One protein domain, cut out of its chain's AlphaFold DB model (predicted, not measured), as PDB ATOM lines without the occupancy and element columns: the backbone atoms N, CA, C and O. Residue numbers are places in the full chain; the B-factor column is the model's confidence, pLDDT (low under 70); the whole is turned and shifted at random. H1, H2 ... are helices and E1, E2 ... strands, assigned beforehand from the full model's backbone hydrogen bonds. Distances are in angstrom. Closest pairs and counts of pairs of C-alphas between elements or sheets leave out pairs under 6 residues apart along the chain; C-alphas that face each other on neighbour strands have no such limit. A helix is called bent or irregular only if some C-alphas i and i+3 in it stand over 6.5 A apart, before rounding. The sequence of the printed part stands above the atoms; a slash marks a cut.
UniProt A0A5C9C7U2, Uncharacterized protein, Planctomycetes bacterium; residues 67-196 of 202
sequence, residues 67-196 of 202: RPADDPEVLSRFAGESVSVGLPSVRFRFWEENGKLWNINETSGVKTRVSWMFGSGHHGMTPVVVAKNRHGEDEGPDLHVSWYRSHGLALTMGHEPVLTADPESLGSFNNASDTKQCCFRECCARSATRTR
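AT A GLANCE: This is residues 67 to 196 of the 202 residues of an uncharacterized protein of Planctomycetes bacterium (UniProt A0A5C9C7U2). A single sheet of seven strands, E1 to E7, is curled like part of a barrel and folded back on itself, wrapping round the short helix H1, with its two edge strands, E1 and E7, coming near each other. Outside this body the bent helix H3 makes a tail, of which residues 184 to 196 stick out, while the small helix H2 only grazes the sheet. The printed part has 130 residues, with three named helices and seven named strands in the order H1 E1 E2 E3 E4 E5 E6 E7 H2 H3; the sheet's order is E1 E2 E3 E4 E5 E6 E7, antiparallel throughout, and the class is mixed, helices and strands. The whole is compact, with a radius of gyration of the C-alphas of 14.9 A, and spans 50 by 34 by 32 A.

IN THESE COORDINATES: H1, residues 72 to 78, begins at C-alpha 72 (-51.970, 2.277, -58.015) and is 10.1 A long. E1 is residues 82 to 85, and E2, residues 90 to 97, is 22.5 A long. E3, residues 100 to 105, measures 16.9 A, and E4, residues 111 to 118, measures 19.5 A and bends by 66 degrees at residue 115. E5, residues 124 to 129, is 16.7 A long, with C-alpha 129 at (-40.757, -7.803, -49.023). E6 is residues 145 to 148, E7 is residues 152 to 155, and H2 is residues 167 to 170. H3, residues 176 to 196, was assigned as one helix by its hydrogen bonds but is bent, with C-alphas 183 and 186 at 6.9 A. Its arms are H3a, residues 176 to 183, 10.6 A long, and H3b, residues 186 to 196, 17.0 A long, ending at C-alpha 196 (-49.109, -29.624, -78.372).

HOW THE PARTS SIT: The seven strands form a meander, each strand the antiparallel neighbour of the one before. It is also a folded sheet, one sheet bent back into two leaves that face each other: E1 E2 E3 face E5 E6 E7, with E4 as the hinge. In the hairpin of E1 and E2, N 83 and O 92 are 2.9 A apart; in that of E2 and E3, N 95 and O 102 are 3.0 A apart. E4 is staggered: residues 111 to 113 pair with E3, where N 112 and O 103 are 2.9 A apart, and residues 114 to 118 pair with E5, where N 118 and O 126 are 2.8 A apart. Between the neighbour strands E5 and E6, a hairpin, N 125 and O 147 are within hydrogen-bond range at 2.8 A, and between E6 and E7, also a hairpin, N 148 and O 152 are within hydrogen-bond range at 2.8 A. The closest C-alphas of the edge strands E1 and E7 are those of Val 85 and Leu 155, 5.6 A apart. H1 is on the sheet, which curls round it; its closest C-alphas to E2 are those of Phe 78 and Phe 94, 5.9 A. H2 only grazes the sheet, and its Leu 170 is 6.6 A from Asn 105 of E3, C-alpha to C-alpha. H3a and H3b are not on the sheet, and their lines stand at a shallow tilt of 32 degrees, only just short of steep. In H1 and H3a every O i to N i+4 pair is within hydrogen-bond range; H3b has 1 of 7, with 2 of 8 O i to N i+3 pairs, and H2 is too short for an O i to N i+4 pair.

THE WHOLE: The C-alphas of Gly 109 and Arg 196, the two farthest apart, are 50.9 A apart. The printed part has no cut. The links E5 to E6, 15 residues, and E7 to H2, 11 residues, are long. The mean pLDDT of the printed part is 82.0, and residues 175 to 196 are under 70.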
ATOM      1  N   ARG A  67     -45.577  -7.570 -59.952       87.00
ATOM      2  CA  ARG A  67     -45.817  -6.127 -60.077       87.00
ATOM      3  C   ARG A  67     -45.126  -5.379 -58.937       87.00
ATOM      4  O   ARG A  67     -45.055  -5.921 -57.839       87.00
ATOM      5  N   PRO A  68     -44.619  -4.156 -59.158       91.31
ATOM      6  CA  PRO A  68     -44.142  -3.333 -58.058       91.31
ATOM      7  C   PRO A  68     -45.303  -2.992 -57.117       91.31
ATOM      8  O   PRO A  68     -46.451  -2.854 -57.550       91.31
ATOM      9  N   ALA A  69     -45.001  -2.899 -55.823       94.38
ATOM     10  CA  ALA A  69     -46.013  -2.685 -54.789       94.38
ATOM     11  C   ALA A  69     -46.552  -1.245 -54.725       94.38
ATOM     12  O   ALA A  69     -47.543  -0.995 -54.044       94.38
ATOM     13  N   ASP A  70     -45.916  -0.311 -55.434       94.56
ATOM     14  CA  ASP A  70     -46.377   1.068 -55.618       94.56
ATOM     15  C   ASP A  70     -47.296   1.243 -56.837       94.56
ATOM     16  O   ASP A  70     -47.673   2.364 -57.178       94.56
ATOM     17  N   ASP A  71     -47.694   0.149 -57.495       93.12
ATOM     18  CA  ASP A  71     -48.725   0.222 -58.523       93.12
ATOM     19  C   ASP A  71     -50.049   0.736 -57.916       93.12
ATOM     20  O   ASP A  71     -50.494   0.207 -56.892       93.12
ATOM     21  N   PRO A  72     -50.728   1.715 -58.545       93.69
ATOM     22  CA  PRO A  72     -51.970   2.277 -58.015       93.69
ATOM     23  C   PRO A  72     -53.074   1.244 -57.743       93.69
ATOM     24  O   PRO A  72     -53.824   1.378 -56.778       93.69
ATOM     25  N   GLU A  73     -53.175   0.187 -58.556       91.50
ATOM     26  CA  GLU A  73     -54.136  -0.900 -58.351       91.50
ATOM     27  C   GLU A  73     -53.797  -1.706 -57.090       91.50
ATOM     28  O   GLU A  73     -54.699  -2.110 -56.354       91.50
ATOM     29  N   VAL A  74     -52.507  -1.911 -56.811       94.62
ATOM     30  CA  VAL A  74     -52.038  -2.555 -55.578       94.62
ATOM     31  C   VAL A  74     -52.352  -1.672 -54.376       94.62
ATOM     32  O   VAL A  74     -53.008  -2.138 -53.444       94.62
ATOM     33  N   LEU A  75     -51.955  -0.396 -54.412       96.56
ATOM     34  CA  LEU A  75     -52.210   0.552 -53.326       96.56
ATOM     35  C   LEU A  75     -53.706   0.623 -52.998       96.56
ATOM     36  O   LEU A  75     -54.078   0.481 -51.836       96.56
ATOM     37  N   SER A  76     -54.570   0.688 -54.017       94.94
ATOM     38  CA  SER A  76     -56.031   0.730 -53.843       94.94
ATOM     39  C   SER A  76     -56.642  -0.496 -53.148       94.94
ATOM     40  O   SER A  76     -57.767  -0.421 -52.661       94.94
ATOM     41  N   ARG A  77     -55.934  -1.635 -53.121       94.81
ATOM     42  CA  ARG A  77     -56.406  -2.904 -52.537       94.81
ATOM     43  C   ARG A  77     -55.847  -3.187 -51.148       94.81
ATOM     44  O   ARG A  77     -56.415  -4.015 -50.443       94.81
ATOM     45  N   PHE A  78     -54.728  -2.562 -50.791       97.38
ATOM     46  CA  PHE A  78     -54.012  -2.843 -49.547       97.38
ATOM     47  C   PHE A  78     -53.918  -1.634 -48.618       97.38
ATOM     48  O   PHE A  78     -54.010  -1.801 -47.406       97.38
ATOM     49  N   ALA A  79     -53.691  -0.425 -49.132       97.56
ATOM     50  CA  ALA A  79     -53.427   0.726 -48.276       97.56
ATOM     51  C   ALA A  79     -54.645   1.057 -47.396       97.56
ATOM     52  O   ALA A  79     -55.748   1.259 -47.892       97.56
ATOM     53  N   GLY A  80     -54.430   1.124 -46.078       97.06
ATOM     54  CA  GLY A  80     -55.478   1.383 -45.089       97.06
ATOM     55  C   GLY A  80     -56.185   0.126 -44.576       97.06
ATOM     56  O   GLY A  80     -56.933   0.211 -43.603       97.06
ATOM     57  N   GLU A  81     -55.924  -1.038 -45.171       97.69
ATOM     58  CA  GLU A  81     -56.553  -2.298 -44.787       97.69
ATOM     59  C   GLU A  81     -55.808  -2.997 -43.640       97.69
ATOM     60  O   GLU A  81     -54.598  -2.844 -43.431       97.69
ATOM     61  N   SER A  82     -56.543  -3.809 -42.879       96.62
ATOM     62  CA  SER A  82     -55.975  -4.677 -41.844       96.62
ATOM     63  C   SER A  82     -56.729  -5.995 -41.763       96.62
ATOM     64  O   SER A  82     -57.919  -6.053 -42.063       96.62
ATOM     65  N   VAL A  83     -56.043  -7.051 -41.337       95.19
ATOM     66  CA  VAL A  83     -56.634  -8.380 -41.187       95.19
ATOM     67  C   VAL A  83     -56.023  -9.101 -39.996       95.19
ATOM     68  O   VAL A  83     -54.836  -8.953 -39.712       95.19
ATOM     69  N   SER A  84     -56.842  -9.898 -39.319       93.31
ATOM     70  CA  SER A  84     -56.382 -10.874 -38.338       93.31
ATOM     71  C   SER A  84     -56.455 -12.264 -38.959       93.31
ATOM     72  O   SER A  84     -57.525 -12.676 -39.409       93.31
ATOM     73  N   VAL A  85     -55.335 -12.980 -39.002       89.44
ATOM     74  CA  VAL A  85     -55.230 -14.309 -39.621       89.44
ATOM     75  C   VAL A  85     -54.703 -15.335 -38.624       89.44
ATOM     76  O   VAL A  85     -53.908 -14.999 -37.750       89.44
ATOM     77  N   GLY A  86     -55.134 -16.591 -38.762       80.94
ATOM     78  CA  GLY A  86     -54.635 -17.693 -37.940       80.94
ATOM     79  C   GLY A  86     -55.288 -17.896 -36.584       80.94
ATOM     80  O   GLY A  86     -56.162 -17.138 -36.161       80.94
ATOM     81  N   LEU A  87     -54.812 -18.942 -35.904       72.06
ATOM     82  CA  LEU A  87     -55.098 -19.235 -34.506       72.06
ATOM     83  C   LEU A  87     -53.786 -19.592 -33.781       72.06
ATOM     84  O   LEU A  87     -53.162 -20.586 -34.148       72.06
ATOM     85  N   PRO A  88     -53.382 -18.826 -32.752       79.06
ATOM     86  CA  PRO A  88     -54.002 -17.572 -32.304       79.06
ATOM     87  C   PRO A  88     -53.885 -16.465 -33.368       79.06
ATOM     88  O   PRO A  88     -53.032 -16.511 -34.250       79.06
ATOM     89  N   SER A  89     -54.788 -15.484 -33.314       83.12
ATOM     90  CA  SER A  89     -54.905 -14.471 -34.365       83.12
ATOM     91  C   SER A  89     -53.704 -13.521 -34.394       83.12
ATOM     92  O   SER A  89     -53.441 -12.831 -33.406       83.12
ATOM     93  N   VAL A  90     -53.038 -13.424 -35.543       88.56
ATOM     94  CA  VAL A  90     -51.980 -12.448 -35.837       88.56
ATOM     95  C   VAL A  90     -52.566 -11.310 -36.649       88.56
ATOM     96  O   VAL A  90     -53.214 -11.557 -37.669       88.56
ATOM     97  N   ARG A  91     -52.350 -10.067 -36.213       92.56
ATOM     98  CA  ARG A  91     -52.899  -8.898 -36.903       92.56
ATOM     99  C   ARG A  91     -51.861  -8.247 -37.804       92.56
ATOM    100  O   ARG A  91     -50.784  -7.875 -37.354       92.56
ATOM    101  N   PHE A  92     -52.232  -8.049 -39.061       94.44
ATOM    102  CA  PHE A  92     -51.446  -7.329 -40.052       94.44
ATOM    103  C   PHE A  92     -52.171  -6.056 -40.463       94.44
ATOM    104  O   PHE A  92     -53.393  -6.054 -40.635       94.44
ATOM    105  N   ARG A  93     -51.412  -4.981 -40.668       97.00
ATOM    106  CA  ARG A  93     -51.929  -3.717 -41.195       97.00
ATOM    107  C   ARG A  93     -51.054  -3.220 -42.329       97.00
ATOM    108  O   ARG A  93     -49.831  -3.331 -42.274       97.00
ATOM    109  N   PHE A  94     -51.704  -2.650 -43.332       98.06
ATOM    110  CA  PHE A  94     -51.076  -2.089 -44.512       98.06
ATOM    111  C   PHE A  94     -51.399  -0.602 -44.618       98.06
ATOM    112  O   PHE A  94     -52.504  -0.164 -44.300       98.06
ATOM    113  N   TRP A  95     -50.434   0.199 -45.054       98.19
ATOM    114  CA  TRP A  95     -50.647   1.625 -45.294       98.19
ATOM    115  C   TRP A  95     -49.724   2.140 -46.386       98.19
ATOM    116  O   TRP A  95     -48.700   1.535 -46.700       98.19
ATOM    117  N   GLU A  96     -50.106   3.275 -46.952       98.12
ATOM    118  CA  GLU A  96     -49.265   4.016 -47.874       98.12
ATOM    119  C   GLU A  96     -48.486   5.096 -47.117       98.12
ATOM    120  O   GLU A  96     -49.042   5.833 -46.302       98.12
ATOM    121  N   GLU A  97     -47.190   5.195 -47.395       97.69
ATOM    122  CA  GLU A  97     -46.318   6.258 -46.900       97.69
ATOM    123  C   GLU A  97     -45.346   6.634 -48.026       97.69
ATOM    124  O   GLU A  97     -44.593   5.788 -48.515       97.69
ATOM    125  N   ASN A  98     -45.387   7.897 -48.466       96.12
ATOM    126  CA  ASN A  98     -44.597   8.428 -49.587       96.12
ATOM    127  C   ASN A  98     -44.766   7.639 -50.904       96.12
ATOM    128  O   ASN A  98     -43.783   7.346 -51.587       96.12
ATOM    129  N   GLY A  99     -46.000   7.246 -51.246       94.38
ATOM    130  CA  GLY A  99     -46.289   6.466 -52.457       94.38
ATOM    131  C   GLY A  99     -45.787   5.021 -52.406       94.38
ATOM    132  O   GLY A  99     -45.708   4.361 -53.439       94.38
ATOM    133  N   LYS A 100     -45.384   4.525 -51.231       96.94
ATOM    134  CA  LYS A 100     -44.906   3.153 -51.034       96.94
ATOM    135  C   LYS A 100     -45.832   2.407 -50.092       96.94
ATOM    136  O   LYS A 100     -46.297   2.967 -49.101       96.94
ATOM    137  N   LEU A 101     -46.050   1.129 -50.388       97.88
ATOM    138  CA  LEU A 101     -46.818   0.241 -49.530       97.88
ATOM    139  C   LEU A 101     -45.948  -0.278 -48.380       97.88
ATOM    140  O   LEU A 101     -44.874  -0.850 -48.588       97.88
ATOM    141  N   TRP A 102     -46.447  -0.116 -47.165       97.44
ATOM    142  CA  TRP A 102     -45.846  -0.623 -45.943       97.44
ATOM    143  C   TRP A 102     -46.768  -1.624 -45.266       97.44
ATOM    144  O   TRP A 102     -47.991  -1.552 -45.391       97.44
ATOM    145  N   ASN A 103     -46.158  -2.552 -44.538       95.88
ATOM    146  CA  ASN A 103     -46.829  -3.538 -43.713       95.88
ATOM    147  C   ASN A 103     -46.244  -3.531 -42.295       95.88
ATOM    148  O   ASN A 103     -45.068  -3.220 -42.088       95.88
ATOM    149  N   ILE A 104     -47.078  -3.892 -41.325       93.19
ATOM    150  CA  ILE A 104     -46.665  -4.241 -39.972       93.19
ATOM    151  C   ILE A 104     -47.415  -5.491 -39.527       93.19
ATOM    152  O   ILE A 104     -48.632  -5.586 -39.717       93.19
ATOM    153  N   ASN A 105     -46.694  -6.418 -38.907       91.69
ATOM    154  CA  ASN A 105     -47.283  -7.414 -38.025       91.69
ATOM    155  C   ASN A 105     -47.435  -6.758 -36.642       91.69
ATOM    156  O   ASN A 105     -46.447  -6.488 -35.967       91.69
ATOM    157  N   GLU A 106     -48.664  -6.430 -36.237       90.75
ATOM    158  CA  GLU A 106     -48.938  -5.712 -34.981       90.75
ATOM    159  C   GLU A 106     -48.682  -6.575 -33.741       90.75
ATOM    160  O   GLU A 106     -48.492  -6.032 -32.655       90.75
ATOM    161  N   THR A 107     -48.651  -7.901 -33.893       86.06
ATOM    162  CA  THR A 107     -48.350  -8.825 -32.797       86.06
ATOM    163  C   THR A 107     -46.853  -8.852 -32.493       86.06
ATOM    164  O   THR A 107     -46.472  -8.835 -31.326       86.06
ATOM    165  N   SER A 108     -46.002  -8.875 -33.525       85.81
ATOM    166  CA  SER A 108     -44.539  -8.877 -33.366       85.81
ATOM    167  C   SER A 108     -43.919  -7.476 -33.346       85.81
ATOM    168  O   SER A 108     -42.801  -7.297 -32.871       85.81
ATOM    169  N   GLY A 109     -44.630  -6.471 -33.858       88.94
ATOM    170  CA  GLY A 109     -44.132  -5.107 -34.046       88.94
ATOM    171  C   GLY A 109     -43.231  -4.935 -35.275       88.94
ATOM    172  O   GLY A 109     -42.754  -3.829 -35.533       88.94
ATOM    173  N   VAL A 110     -43.000  -5.996 -36.057       87.12
ATOM    174  CA  VAL A 110     -42.105  -5.953 -37.219       87.12
ATOM    175  C   VAL A 110     -42.758  -5.155 -38.353       87.12
ATOM    176  O   VAL A 110     -43.768  -5.570 -38.921       87.12
ATOM    177  N   LYS A 111     -42.160  -4.002 -38.691       90.88
ATOM    178  CA  LYS A 111     -42.540  -3.121 -39.812       90.88
ATOM    179  C   LYS A 111     -41.616  -3.354 -41.006       90.88
ATOM    180  O   LYS A 111     -40.398  -3.387 -40.853       90.88
ATOM    181  N   THR A 112     -42.182  -3.430 -42.209       91.62
ATOM    182  CA  THR A 112     -41.416  -3.631 -43.445       91.62
ATOM    183  C   THR A 112     -42.056  -2.938 -44.648       91.62
ATOM    184  O   THR A 112     -43.267  -2.704 -44.687       91.62
ATOM    185  N   ARG A 113     -41.234  -2.596 -45.645       94.50
ATOM    186  CA  ARG A 113     -41.698  -2.041 -46.919       94.50
ATOM    187  C   ARG A 113     -41.967  -3.178 -47.899       94.50
ATOM    188  O   ARG A 113     -41.063  -3.953 -48.222       94.50
ATOM    189  N   VAL A 114     -43.174  -3.214 -48.451       95.06
ATOM    190  CA  VAL A 114     -43.503  -4.123 -49.549       95.06
ATOM    191  C   VAL A 114     -42.823  -3.615 -50.813       95.06
ATOM    192  O   VAL A 114     -42.962  -2.451 -51.184       95.06
ATOM    193  N   SER A 115     -42.035  -4.474 -51.452       92.00
ATOM    194  CA  SER A 115     -41.296  -4.106 -52.665       92.00
ATOM    195  C   SER A 115     -42.021  -4.589 -53.917       92.00
ATOM    196  O   SER A 115     -42.096  -3.861 -54.907       92.00
ATOM    197  N   TRP A 116     -42.617  -5.780 -53.854       91.88
ATOM    198  CA  TRP A 116     -43.272  -6.416 -54.992       91.88
ATOM    199  C   TRP A 116     -44.572  -7.107 -54.589       91.88
ATOM    200  O   TRP A 116     -44.845  -7.319 -53.413       91.88
ATOM    201  N   MET A 117     -45.365  -7.470 -55.589       92.75
ATOM    202  CA  MET A 117     -46.590  -8.245 -55.468       92.75
ATOM    203  C   MET A 117     -46.525  -9.425 -56.426       92.75
ATOM    204  O   MET A 117     -46.370  -9.220 -57.633       92.75
ATOM    205  N   PHE A 118     -46.697 -10.635 -55.901       90.56
ATOM    206  CA  PHE A 118     -46.993 -11.813 -56.704       90.56
ATOM    207  C   PHE A 118     -48.482 -11.924 -56.999       90.56
ATOM    208  O   PHE A 118     -49.313 -11.589 -56.162       90.56
ATOM    209  N   GLY A 119     -48.813 -12.461 -58.168       88.44
ATOM    210  CA  GLY A 119     -50.180 -12.676 -58.625       88.44
ATOM    211  C   GLY A 119     -50.704 -11.537 -59.497       88.44
ATOM    212  O   GLY A 119     -50.420 -10.362 -59.293       88.44
ATOM    213  N   SER A 120     -51.526 -11.899 -60.483       85.88
ATOM    214  CA  SER A 120     -52.066 -10.961 -61.477       85.88
ATOM    215  C   SER A 120     -53.171 -10.041 -60.958       85.88
ATOM    216  O   SER A 120     -53.646  -9.184 -61.701       85.88
ATOM    217  N   GLY A 121     -53.660 -10.257 -59.734       88.06
ATOM    218  CA  GLY A 121     -54.859  -9.590 -59.222       88.06
ATOM    219  C   GLY A 121     -56.174 -10.158 -59.750       88.06
ATOM    220  O   GLY A 121     -57.241  -9.767 -59.279       88.06
ATOM    221  N   HIS A 122     -56.144 -11.125 -60.673       87.81
ATOM    222  CA  HIS A 122     -57.374 -11.755 -61.154       87.81
ATOM    223  C   HIS A 122     -58.037 -12.640 -60.083       87.81
ATOM    224  O   HIS A 122     -59.264 -12.638 -59.954       87.81
ATOM    225  N   HIS A 123     -57.225 -13.357 -59.299       90.12
ATOM    226  CA  HIS A 123     -57.675 -14.229 -58.206       90.12
ATOM    227  C   HIS A 123     -57.162 -13.767 -56.844       90.12
ATOM    228  O   HIS A 123     -57.928 -13.720 -55.884       90.12
ATOM    229  N   GLY A 124     -55.892 -13.379 -56.780       93.19
ATOM    230  CA  GLY A 124     -55.287 -12.832 -55.582       93.19
ATOM    231  C   GLY A 124     -53.933 -12.202 -55.861       93.19
ATOM    232  O   GLY A 124     -53.429 -12.275 -56.989       93.19
ATOM    233  N   MET A 125     -53.395 -11.545 -54.838       94.94
ATOM    234  CA  MET A 125     -52.068 -10.951 -54.831       94.94
ATOM    235  C   MET A 125     -51.402 -11.143 -53.475       94.94
ATOM    236  O   MET A 125     -52.016 -10.871 -52.445       94.94
ATOM    237  N   THR A 126     -50.145 -11.560 -53.487       94.94
ATOM    238  CA  THR A 126     -49.337 -11.793 -52.290       94.94
ATOM    239  C   THR A 126     -48.209 -10.765 -52.242       94.94
ATOM    240  O   THR A 126     -47.426 -10.694 -53.192       94.94
ATOM    241  N   PRO A 127     -48.115  -9.940 -51.188       94.81
ATOM    242  CA  PRO A 127     -47.015  -9.007 -51.011       94.81
ATOM    243  C   PRO A 127     -45.692  -9.735 -50.795       94.81
ATOM    244  O   PRO A 127     -45.632 -10.736 -50.089       94.81
ATOM    245  N   VAL A 128     -44.629  -9.179 -51.360       91.00
ATOM    246  CA  VAL A 128     -43.253  -9.644 -51.212       91.00
ATOM    247  C   VAL A 128     -42.418  -8.492 -50.686       91.00
ATOM    248  O   VAL A 128     -42.429  -7.374 -51.224       91.00
ATOM    249  N   VAL A 129     -41.676  -8.766 -49.627       88.62
ATOM    250  CA  VAL A 129     -40.757  -7.803 -49.023       88.62
ATOM    251  C   VAL A 129     -39.329  -8.230 -49.320       88.62
ATOM    252  O   VAL A 129     -39.085  -9.360 -49.721       88.62
ATOM    253  N   VAL A 130     -38.384  -7.312 -49.155       82.12
ATOM    254  CA  VAL A 130     -36.963  -7.658 -49.078       82.12
ATOM    255  C   VAL A 130     -36.563  -7.377 -47.644       82.12
ATOM    256  O   VAL A 130     -36.637  -6.229 -47.204       82.12
ATOM    257  N   ALA A 131     -36.243  -8.427 -46.901       75.38
ATOM    258  CA  ALA A 131     -35.940  -8.357 -45.481       75.38
ATOM    259  C   ALA A 131     -34.658  -9.130 -45.184       75.38
ATOM    260  O   ALA A 131     -34.306 -10.067 -45.897       75.38
ATOM    261  N   LYS A 132     -33.973  -8.740 -44.109       75.00
ATOM    262  CA  LYS A 132     -32.872  -9.541 -43.587       75.00
ATOM    263  C   LYS A 132     -33.432 -10.754 -42.854       75.00
ATOM    264  O   LYS A 132     -34.294 -10.591 -41.990       75.00
ATOM    265  N   ASN A 133     -32.940 -11.943 -43.183       73.12
ATOM    266  CA  ASN A 133     -33.191 -13.133 -42.378       73.12
ATOM    267  C   ASN A 133     -32.446 -13.031 -41.029       73.12
ATOM    268  O   ASN A 133     -31.674 -12.097 -40.785       73.12
ATOM    269  N   ARG A 134     -32.636 -14.014 -40.143       75.38
ATOM    270  CA  ARG A 134     -31.948 -14.076 -38.837       75.38
ATOM    271  C   ARG A 134     -30.412 -14.137 -38.924       75.38
ATOM    272  O   ARG A 134     -29.736 -13.914 -37.926       75.38
ATOM    273  N   HIS A 135     -29.867 -14.448 -40.100       78.81
ATOM    274  CA  HIS A 135     -28.433 -14.499 -40.391       78.81
ATOM    275  C   HIS A 135     -27.905 -13.201 -41.035       78.81
ATOM    276  O   HIS A 135     -26.706 -13.083 -41.274       78.81
ATOM    277  N   GLY A 136     -28.766 -12.203 -41.275       77.12
ATOM    278  CA  GLY A 136     -28.392 -10.920 -41.879       77.12
ATOM    279  C   GLY A 136     -28.336 -10.923 -43.412       77.12
ATOM    280  O   GLY A 136     -27.865  -9.950 -44.013       77.12
ATOM    281  N   GLU A 137     -28.825 -11.975 -44.063       76.88
ATOM    282  CA  GLU A 137     -28.840 -12.120 -45.521       76.88
ATOM    283  C   GLU A 137     -30.133 -11.543 -46.108       76.88
ATOM    284  O   GLU A 137     -31.180 -11.597 -45.466       76.88
ATOM    285  N   ASP A 138     -30.067 -10.958 -47.310       73.62
ATOM    286  CA  ASP A 138     -31.273 -10.472 -47.994       73.62
ATOM    287  C   ASP A 138     -32.100 -11.646 -48.510       73.62
ATOM    288  O   ASP A 138     -31.656 -12.404 -49.374       73.62
ATOM    289  N   GLU A 139     -33.335 -11.740 -48.036       77.19
ATOM    290  CA  GLU A 139     -34.315 -12.709 -48.499       77.19
ATOM    291  C   GLU A 139     -35.605 -12.005 -48.916       77.19
ATOM    292  O   GLU A 139     -35.897 -10.872 -48.514       77.19
ATOM    293  N   GLY A 140     -36.355 -12.674 -49.791       75.12
ATOM    294  CA  GLY A 140     -37.562 -12.134 -50.401       75.12
ATOM    295  C   GLY A 140     -38.818 -12.834 -49.901       75.12
ATOM    296  O   GLY A 140     -39.439 -13.523 -50.713       75.12
ATOM    297  N   PRO A 141     -39.184 -12.742 -48.607       77.75
ATOM    298  CA  PRO A 141     -40.320 -13.495 -48.121       77.75
ATOM    299  C   PRO A 141     -41.622 -12.963 -48.711       77.75
ATOM    300  O   PRO A 141     -41.855 -11.747 -48.794       77.75
ATOM    301  N   ASP A 142     -42.488 -13.890 -49.098       85.56
ATOM    302  CA  ASP A 142     -43.878 -13.608 -49.395       85.56
ATOM    303  C   ASP A 142     -44.682 -13.613 -48.091       85.56
ATOM    304  O   ASP A 142     -44.577 -14.519 -47.260       85.56
ATOM    305  N   LEU A 143     -45.447 -12.543 -47.868       90.56
ATOM    306  CA  LEU A 143     -46.120 -12.325 -46.592       90.56
ATOM    307  C   LEU A 143     -47.181 -13.399 -46.324       90.56
ATOM    308  O   LEU A 143     -47.806 -13.926 -47.242       90.56
ATOM    309  N   HIS A 144     -47.470 -13.660 -45.046       91.25
ATOM    310  CA  HIS A 144     -48.576 -14.531 -44.618       91.25
ATOM    311  C   HIS A 144     -49.969 -13.993 -44.959       91.25
ATOM    312  O   HIS A 144     -50.957 -14.675 -44.704       91.25
ATOM    313  N   VAL A 145     -50.077 -12.792 -45.522       94.25
ATOM    314  CA  VAL A 145     -51.352 -12.203 -45.919       94.25
ATOM    315  C   VAL A 145     -51.355 -11.918 -47.410       94.25
ATOM    316  O   VAL A 145     -50.532 -11.145 -47.893       94.25
ATOM    317  N   SER A 146     -52.356 -12.449 -48.104       95.69
ATOM    318  CA  SER A 146     -52.674 -12.123 -49.491       95.69
ATOM    319  C   SER A 146     -53.992 -11.364 -49.565       95.69
ATOM    320  O   SER A 146     -54.885 -11.537 -48.737       95.69
ATOM    321  N   TRP A 147     -54.152 -10.567 -50.614       96.81
ATOM    322  CA  TRP A 147     -55.459 -10.098 -51.051       96.81
ATOM    323  C   TRP A 147     -56.072 -11.119 -52.003       96.81
ATOM    324  O   TRP A 147     -55.410 -11.558 -52.940       96.81
ATOM    325  N   TYR A 148     -57.345 -11.446 -51.823       95.06
ATOM    326  CA  TYR A 148     -58.120 -12.287 -52.724       95.06
ATOM    327  C   TYR A 148     -59.324 -11.528 -53.253       95.06
ATOM    328  O   TYR A 148     -60.048 -10.865 -52.513       95.06
ATOM    329  N   ARG A 149     -59.617 -11.700 -54.542       92.81
ATOM    330  CA  ARG A 149     -60.726 -10.990 -55.188       92.81
ATOM    331  C   ARG A 149     -62.087 -11.272 -54.548       92.81
ATOM    332  O   ARG A 149     -62.966 -10.419 -54.596       92.81
ATOM    333  N   SER A 150     -62.288 -12.471 -54.005       91.56
ATOM    334  CA  SER A 150     -63.582 -12.886 -53.458       91.56
ATOM    335  C   SER A 150     -63.853 -12.382 -52.041       91.56
ATOM    336  O   SER A 150     -65.021 -12.286 -51.676       91.56
ATOM    337  N   HIS A 151     -62.823 -12.085 -51.244       91.62
ATOM    338  CA  HIS A 151     -63.001 -11.807 -49.813       91.62
ATOM    339  C   HIS A 151     -61.977 -10.835 -49.202       91.62
ATOM    340  O   HIS A 151     -61.973 -10.646 -47.990       91.62
ATOM    341  N   GLY A 152     -61.148 -10.175 -50.014       95.31
ATOM    342  CA  GLY A 152     -60.171  -9.200 -49.532       95.31
ATOM    343  C   GLY A 152     -58.958  -9.858 -48.879       95.31
ATOM    344  O   GLY A 152     -58.500 -10.905 -49.335       95.31
ATOM    345  N   LEU A 153     -58.400  -9.214 -47.852       96.12
ATOM    346  CA  LEU A 153     -57.218  -9.719 -47.155       96.12
ATOM    347  C   LEU A 153     -57.537 -10.989 -46.359       96.12
ATOM    348  O   LEU A 153     -58.494 -11.022 -45.587       96.12
ATOM    349  N   ALA A 154     -56.704 -12.013 -46.513       94.56
ATOM    350  CA  ALA A 154     -56.755 -13.240 -45.727       94.56
ATOM    351  C   ALA A 154     -55.386 -13.931 -45.705       94.56
ATOM    352  O   ALA A 154     -54.434 -13.479 -46.340       94.56
ATOM    353  N   LEU A 155     -55.294 -15.037 -44.964       93.12
ATOM    354  CA  LEU A 155     -54.087 -15.853 -44.889       93.12
ATOM    355  C   LEU A 155     -53.667 -16.314 -46.295       93.12
ATOM    356  O   LEU A 155     -54.494 -16.782 -47.088       93.12
ATOM    357  N   THR A 156     -52.384 -16.181 -46.610       92.38
ATOM    358  CA  THR A 156     -51.793 -16.709 -47.843       92.38
ATOM    359  C   THR A 156     -51.994 -18.222 -47.886       92.38
ATOM    360  O   THR A 156     -51.777 -18.927 -46.901       92.38
ATOM    361  N   MET A 157     -52.471 -18.740 -49.015       88.19
ATOM    362  CA  MET A 157     -52.801 -20.156 -49.144       88.19
ATOM    363  C   MET A 157     -51.552 -21.018 -48.940       88.19
ATOM    364  O   MET A 157     -50.536 -20.798 -49.591       88.19
ATOM    365  N   GLY A 158     -51.650 -22.013 -48.057       86.69
ATOM    366  CA  GLY A 158     -50.526 -22.884 -47.705       86.69
ATOM    367  C   GLY A 158     -49.584 -22.305 -46.648       86.69
ATOM    368  O   GLY A 158     -48.639 -22.984 -46.268       86.69
ATOM    369  N   HIS A 159     -49.834 -21.088 -46.155       85.81
ATOM    370  CA  HIS A 159     -49.087 -20.532 -45.033       85.81
ATOM    371  C   HIS A 159     -49.753 -20.891 -43.710       85.81
ATOM    372  O   HIS A 159     -50.979 -20.907 -43.600       85.81
ATOM    373  N   GLU A 160     -48.930 -21.085 -42.688       82.12
ATOM    374  CA  GLU A 160     -49.348 -21.084 -41.292       82.12
ATOM    375  C   GLU A 160     -48.801 -19.811 -40.634       82.12
ATOM    376  O   GLU A 160     -47.638 -19.469 -40.851       82.12
ATOM    377  N   PRO A 161     -49.615 -19.057 -39.883       73.00
ATOM    378  CA  PRO A 161     -49.150 -17.841 -39.239       73.00
ATOM    379  C   PRO A 161     -48.237 -18.173 -38.059       73.00
ATOM    380  O   PRO A 161     -48.600 -18.946 -37.172       73.00
ATOM    381  N   VAL A 162     -47.068 -17.538 -38.039       75.88
ATOM    382  CA  VAL A 162     -46.044 -17.736 -37.014       75.88
ATOM    383  C   VAL A 162     -46.075 -16.589 -35.998       75.88
ATOM    384  O   VAL A 162     -46.023 -15.411 -36.354       75.88
ATOM    385  N   LEU A 163     -46.143 -16.937 -34.711       71.81
ATOM    386  CA  LEU A 163     -46.038 -15.997 -33.594       71.81
ATOM    387  C   LEU A 163     -44.597 -15.890 -33.091       71.81
ATOM    388  O   LEU A 163     -44.250 -16.436 -32.044       71.81
ATOM    389  N   THR A 164     -43.750 -15.177 -33.814       72.31
ATOM    390  CA  THR A 164     -42.399 -14.849 -33.339       72.31
ATOM    391  C   THR A 164     -42.186 -13.342 -33.383       72.31
ATOM    392  O   THR A 164     -42.894 -12.626 -34.086       72.31
ATOM    393  N   ALA A 165     -41.234 -12.834 -32.602       70.75
ATOM    394  CA  ALA A 165     -40.788 -11.441 -32.722       70.75
ATOM    395  C   ALA A 165     -39.833 -11.240 -33.918       70.75
ATOM    396  O   ALA A 165     -39.453 -10.114 -34.233       70.75
ATOM    397  N   ASP A 166     -39.450 -12.333 -34.578       75.25
ATOM    398  CA  ASP A 166     -38.450 -12.359 -35.635       75.25
ATOM    399  C   ASP A 166     -39.052 -11.984 -37.000       75.25
ATOM    400  O   ASP A 166     -40.276 -12.050 -37.183       75.25
ATOM    401  N   PRO A 167     -38.220 -11.635 -38.001       73.94
ATOM    402  CA  PRO A 167     -38.676 -11.395 -39.371       73.94
ATOM    403  C   PRO A 167     -39.491 -12.554 -39.961       73.94
ATOM    404  O   PRO A 167     -40.365 -12.307 -40.787       73.94
ATOM    405  N   GLU A 168     -39.270 -13.789 -39.491       78.69
ATOM    406  CA  GLU A 168     -40.054 -14.995 -39.820       78.69
ATOM    407  C   GLU A 168     -41.564 -14.824 -39.563       78.69
ATOM    408  O   GLU A 168     -42.380 -15.419 -40.255       78.69
ATOM    409  N   SER A 169     -41.962 -13.931 -38.651       81.12
ATOM    410  CA  SER A 169     -43.371 -13.596 -38.397       81.12
ATOM    411  C   SER A 169     -44.072 -12.861 -39.547       81.12
ATOM    412  O   SER A 169     -45.294 -12.680 -39.516       81.12
ATOM    413  N   LEU A 170     -43.324 -12.383 -40.544       82.69
ATOM    414  CA  LEU A 170     -43.875 -11.675 -41.696       82.69
ATOM    415  C   LEU A 170     -44.436 -12.633 -42.749       82.69
ATOM    416  O   LEU A 170     -45.436 -12.307 -43.395       82.69
ATOM    417  N   GLY A 171     -43.806 -13.790 -42.950       84.12
ATOM    418  CA  GLY A 171     -44.073 -14.620 -44.115       84.12
ATOM    419  C   GLY A 171     -43.123 -15.795 -44.289       84.12
ATOM    420  O   GLY A 171     -42.256 -16.057 -43.462       84.12
ATOM    421  N   SER A 172     -43.281 -16.476 -45.419       81.50
ATOM    422  CA  SER A 172     -42.429 -17.596 -45.810       81.50
ATOM    423  C   SER A 172     -41.177 -17.068 -46.495       81.50
ATOM    424  O   SER A 172     -41.259 -16.326 -47.470       81.50
ATOM    425  N   PHE A 173     -40.005 -17.441 -45.993       75.62
ATOM    426  CA  PHE A 173     -38.733 -16.997 -46.549       75.62
ATOM    427  C   PHE A 173     -38.302 -17.927 -47.679       75.62
ATOM    428  O   PHE A 173     -37.936 -19.080 -47.464       75.62
ATOM    429  N   ASN A 174     -38.365 -17.401 -48.901       72.00
ATOM    430  CA  ASN A 174     -37.851 -18.054 -50.093       72.00
ATOM    431  C   ASN A 174     -36.525 -17.393 -50.486       72.00
ATOM    432  O   ASN A 174     -36.414 -16.162 -50.528       72.00
ATOM    433  N   ASN A 175     -35.513 -18.204 -50.799       69.19
ATOM    434  CA  ASN A 175     -34.266 -17.676 -51.341       69.19
ATOM    435  C   ASN A 175     -34.456 -17.256 -52.811       69.19
ATOM    436  O   ASN A 175     -35.385 -17.680 -53.504       69.19
ATOM    437  N   ALA A 176     -33.529 -16.447 -53.327       67.12
ATOM    438  CA  ALA A 176     -33.619 -15.923 -54.689       67.12
ATOM    439  C   ALA A 176     -33.656 -17.012 -55.783       67.12
ATOM    440  O   ALA A 176     -34.210 -16.771 -56.859       67.12
ATOM    441  N   SER A 177     -33.059 -18.188 -55.548       67.75
ATOM    442  CA  SER A 177     -33.119 -19.313 -56.490       67.75
ATOM    443  C   SER A 177     -34.535 -19.884 -56.561       67.75
ATOM    444  O   SER A 177     -35.069 -20.050 -57.660       67.75
ATOM    445  N   ASP A 178     -35.170 -20.105 -55.412       69.06
ATOM    446  CA  ASP A 178     -36.523 -20.655 -55.318       69.06
ATOM    447  C   ASP A 178     -37.547 -19.682 -55.909       69.06
ATOM    448  O   ASP A 178     -38.351 -20.060 -56.764       69.06
ATOM    449  N   THR A 179     -37.427 -18.389 -55.592       66.38
ATOM    450  CA  THR A 179     -38.273 -17.340 -56.177       66.38
ATOM    451  C   THR A 179     -38.159 -17.289 -57.705       66.38
ATOM    452  O   THR A 179     -39.172 -17.191 -58.408       66.38
ATOM    453  N   LYS A 180     -36.938 -17.398 -58.253       65.75
ATOM    454  CA  LYS A 180     -36.720 -17.463 -59.708       65.75
ATOM    455  C   LYS A 180     -37.349 -18.720 -60.307       65.75
ATOM    456  O   LYS A 180     -37.990 -18.635 -61.352       65.75
ATOM    457  N   GLN A 181     -37.212 -19.881 -59.668       63.88
ATOM    458  CA  GLN A 181     -37.818 -21.112 -60.178       63.88
ATOM    459  C   GLN A 181     -39.351 -21.040 -60.196       63.88
ATOM    460  O   GLN A 181     -39.945 -21.409 -61.212       63.88
ATOM    461  N   CYS A 182     -39.986 -20.497 -59.156       62.12
ATOM    462  CA  CYS A 182     -41.438 -20.302 -59.114       62.12
ATOM    463  C   CYS A 182     -41.935 -19.358 -60.222       62.12
ATOM    464  O   CYS A 182     -42.887 -19.684 -60.934       62.12
ATOM    465  N   CYS A 183     -41.263 -18.220 -60.434       60.28
ATOM    466  CA  CYS A 183     -41.679 -17.240 -61.444       60.28
ATOM    467  C   CYS A 183     -41.487 -17.745 -62.882       60.28
ATOM    468  O   CYS A 183     -42.330 -17.504 -63.745       60.28
ATOM    469  N   PHE A 184     -40.385 -18.451 -63.153       51.97
ATOM    470  CA  PHE A 184     -39.994 -18.796 -64.522       51.97
ATOM    471  C   PHE A 184     -40.377 -20.219 -64.938       51.97
ATOM    472  O   PHE A 184     -40.796 -20.430 -66.078       51.97
ATOM    473  N   ARG A 185     -40.249 -21.218 -64.057       43.06
ATOM    474  CA  ARG A 185     -40.318 -22.633 -64.457       43.06
ATOM    475  C   ARG A 185     -41.747 -23.163 -64.511       43.06
ATOM    476  O   ARG A 185     -42.123 -23.779 -65.507       43.06
ATOM    477  N   GLU A 186     -42.563 -22.908 -63.492       42.31
ATOM    478  CA  GLU A 186     -43.918 -23.480 -63.427       42.31
ATOM    479  C   GLU A 186     -44.912 -22.787 -64.371       42.31
ATOM    480  O   GLU A 186     -45.746 -23.455 -64.992       42.31
ATOM    481  N   CYS A 187     -44.763 -21.475 -64.577       44.47
ATOM    482  CA  CYS A 187     -45.583 -20.712 -65.523       44.47
ATOM    483  C   CYS A 187     -45.248 -21.030 -66.998       44.47
ATOM    484  O   CYS A 187     -46.149 -21.205 -67.828       44.47
ATOM    485  N   CYS A 188     -43.964 -21.192 -67.346       38.31
ATOM    486  CA  CYS A 188     -43.568 -21.511 -68.724       38.31
ATOM    487  C   CYS A 188     -43.790 -22.992 -69.085       38.31
ATOM    488  O   CYS A 188     -44.253 -23.291 -70.190       38.31
ATOM    489  N   ALA A 189     -43.538 -23.933 -68.166       37.06
ATOM    490  CA  ALA A 189     -43.645 -25.367 -68.459       37.06
ATOM    491  C   ALA A 189     -45.086 -25.826 -68.770       37.06
ATOM    492  O   ALA A 189     -45.303 -26.694 -69.624       37.06
ATOM    493  N   ARG A 190     -46.101 -25.221 -68.134       37.19
ATOM    494  CA  ARG A 190     -47.519 -25.530 -68.417       37.19
ATOM    495  C   ARG A 190     -48.026 -24.925 -69.729       37.19
ATOM    496  O   ARG A 190     -48.930 -25.482 -70.350       37.19
ATOM    497  N   SER A 191     -47.421 -23.837 -70.194       38.56
ATOM    498  CA  SER A 191     -47.789 -23.193 -71.461       38.56
ATOM    499  C   SER A 191     -47.331 -24.021 -72.672       38.56
ATOM    500  O   SER A 191     -48.092 -24.202 -73.622       38.56
ATOM    501  N   ALA A 192     -46.144 -24.635 -72.598       39.09
ATOM    502  CA  ALA A 192     -45.587 -25.474 -73.667       39.09
ATOM    503  C   ALA A 192     -46.324 -26.815 -73.870       39.09
ATOM    504  O   ALA A 192     -46.307 -27.393 -74.958       39.09
ATOM    505  N   THR A 193     -46.998 -27.330 -72.839       38.66
ATOM    506  CA  THR A 193     -47.731 -28.605 -72.923       38.66
ATOM    507  C   THR A 193     -49.145 -28.451 -73.489       38.66
ATOM    508  O   THR A 193     -49.686 -29.414 -74.039       38.66
ATOM    509  N   ARG A 194     -49.741 -27.250 -73.435       38.88
ATOM    510  CA  ARG A 194     -51.111 -27.005 -73.924       38.88
ATOM    511  C   ARG A 194     -51.180 -26.785 -75.440       38.88
ATOM    512  O   ARG A 194     -52.123 -27.257 -76.072       38.88
ATOM    513  N   THR A 195     -50.158 -26.183 -76.048       40.75
ATOM    514  CA  THR A 195     -50.067 -25.980 -77.510       40.75
ATOM    515  C   THR A 195     -49.896 -27.283 -78.294       40.75
ATOM    516  O   THR A 195     -50.322 -27.367 -79.443       40.75
ATOM    517  N   ARG A 196     -49.364 -28.347 -77.678       40.12
ATOM    518  CA  ARG A 196     -49.109 -29.624 -78.372       40.12
ATOM    519  C   ARG A 196     -50.363 -30.470 -78.641       40.12
ATOM    520  O   ARG A 196     -50.304 -31.383 -79.458       40.12
TER     521      ARG A 196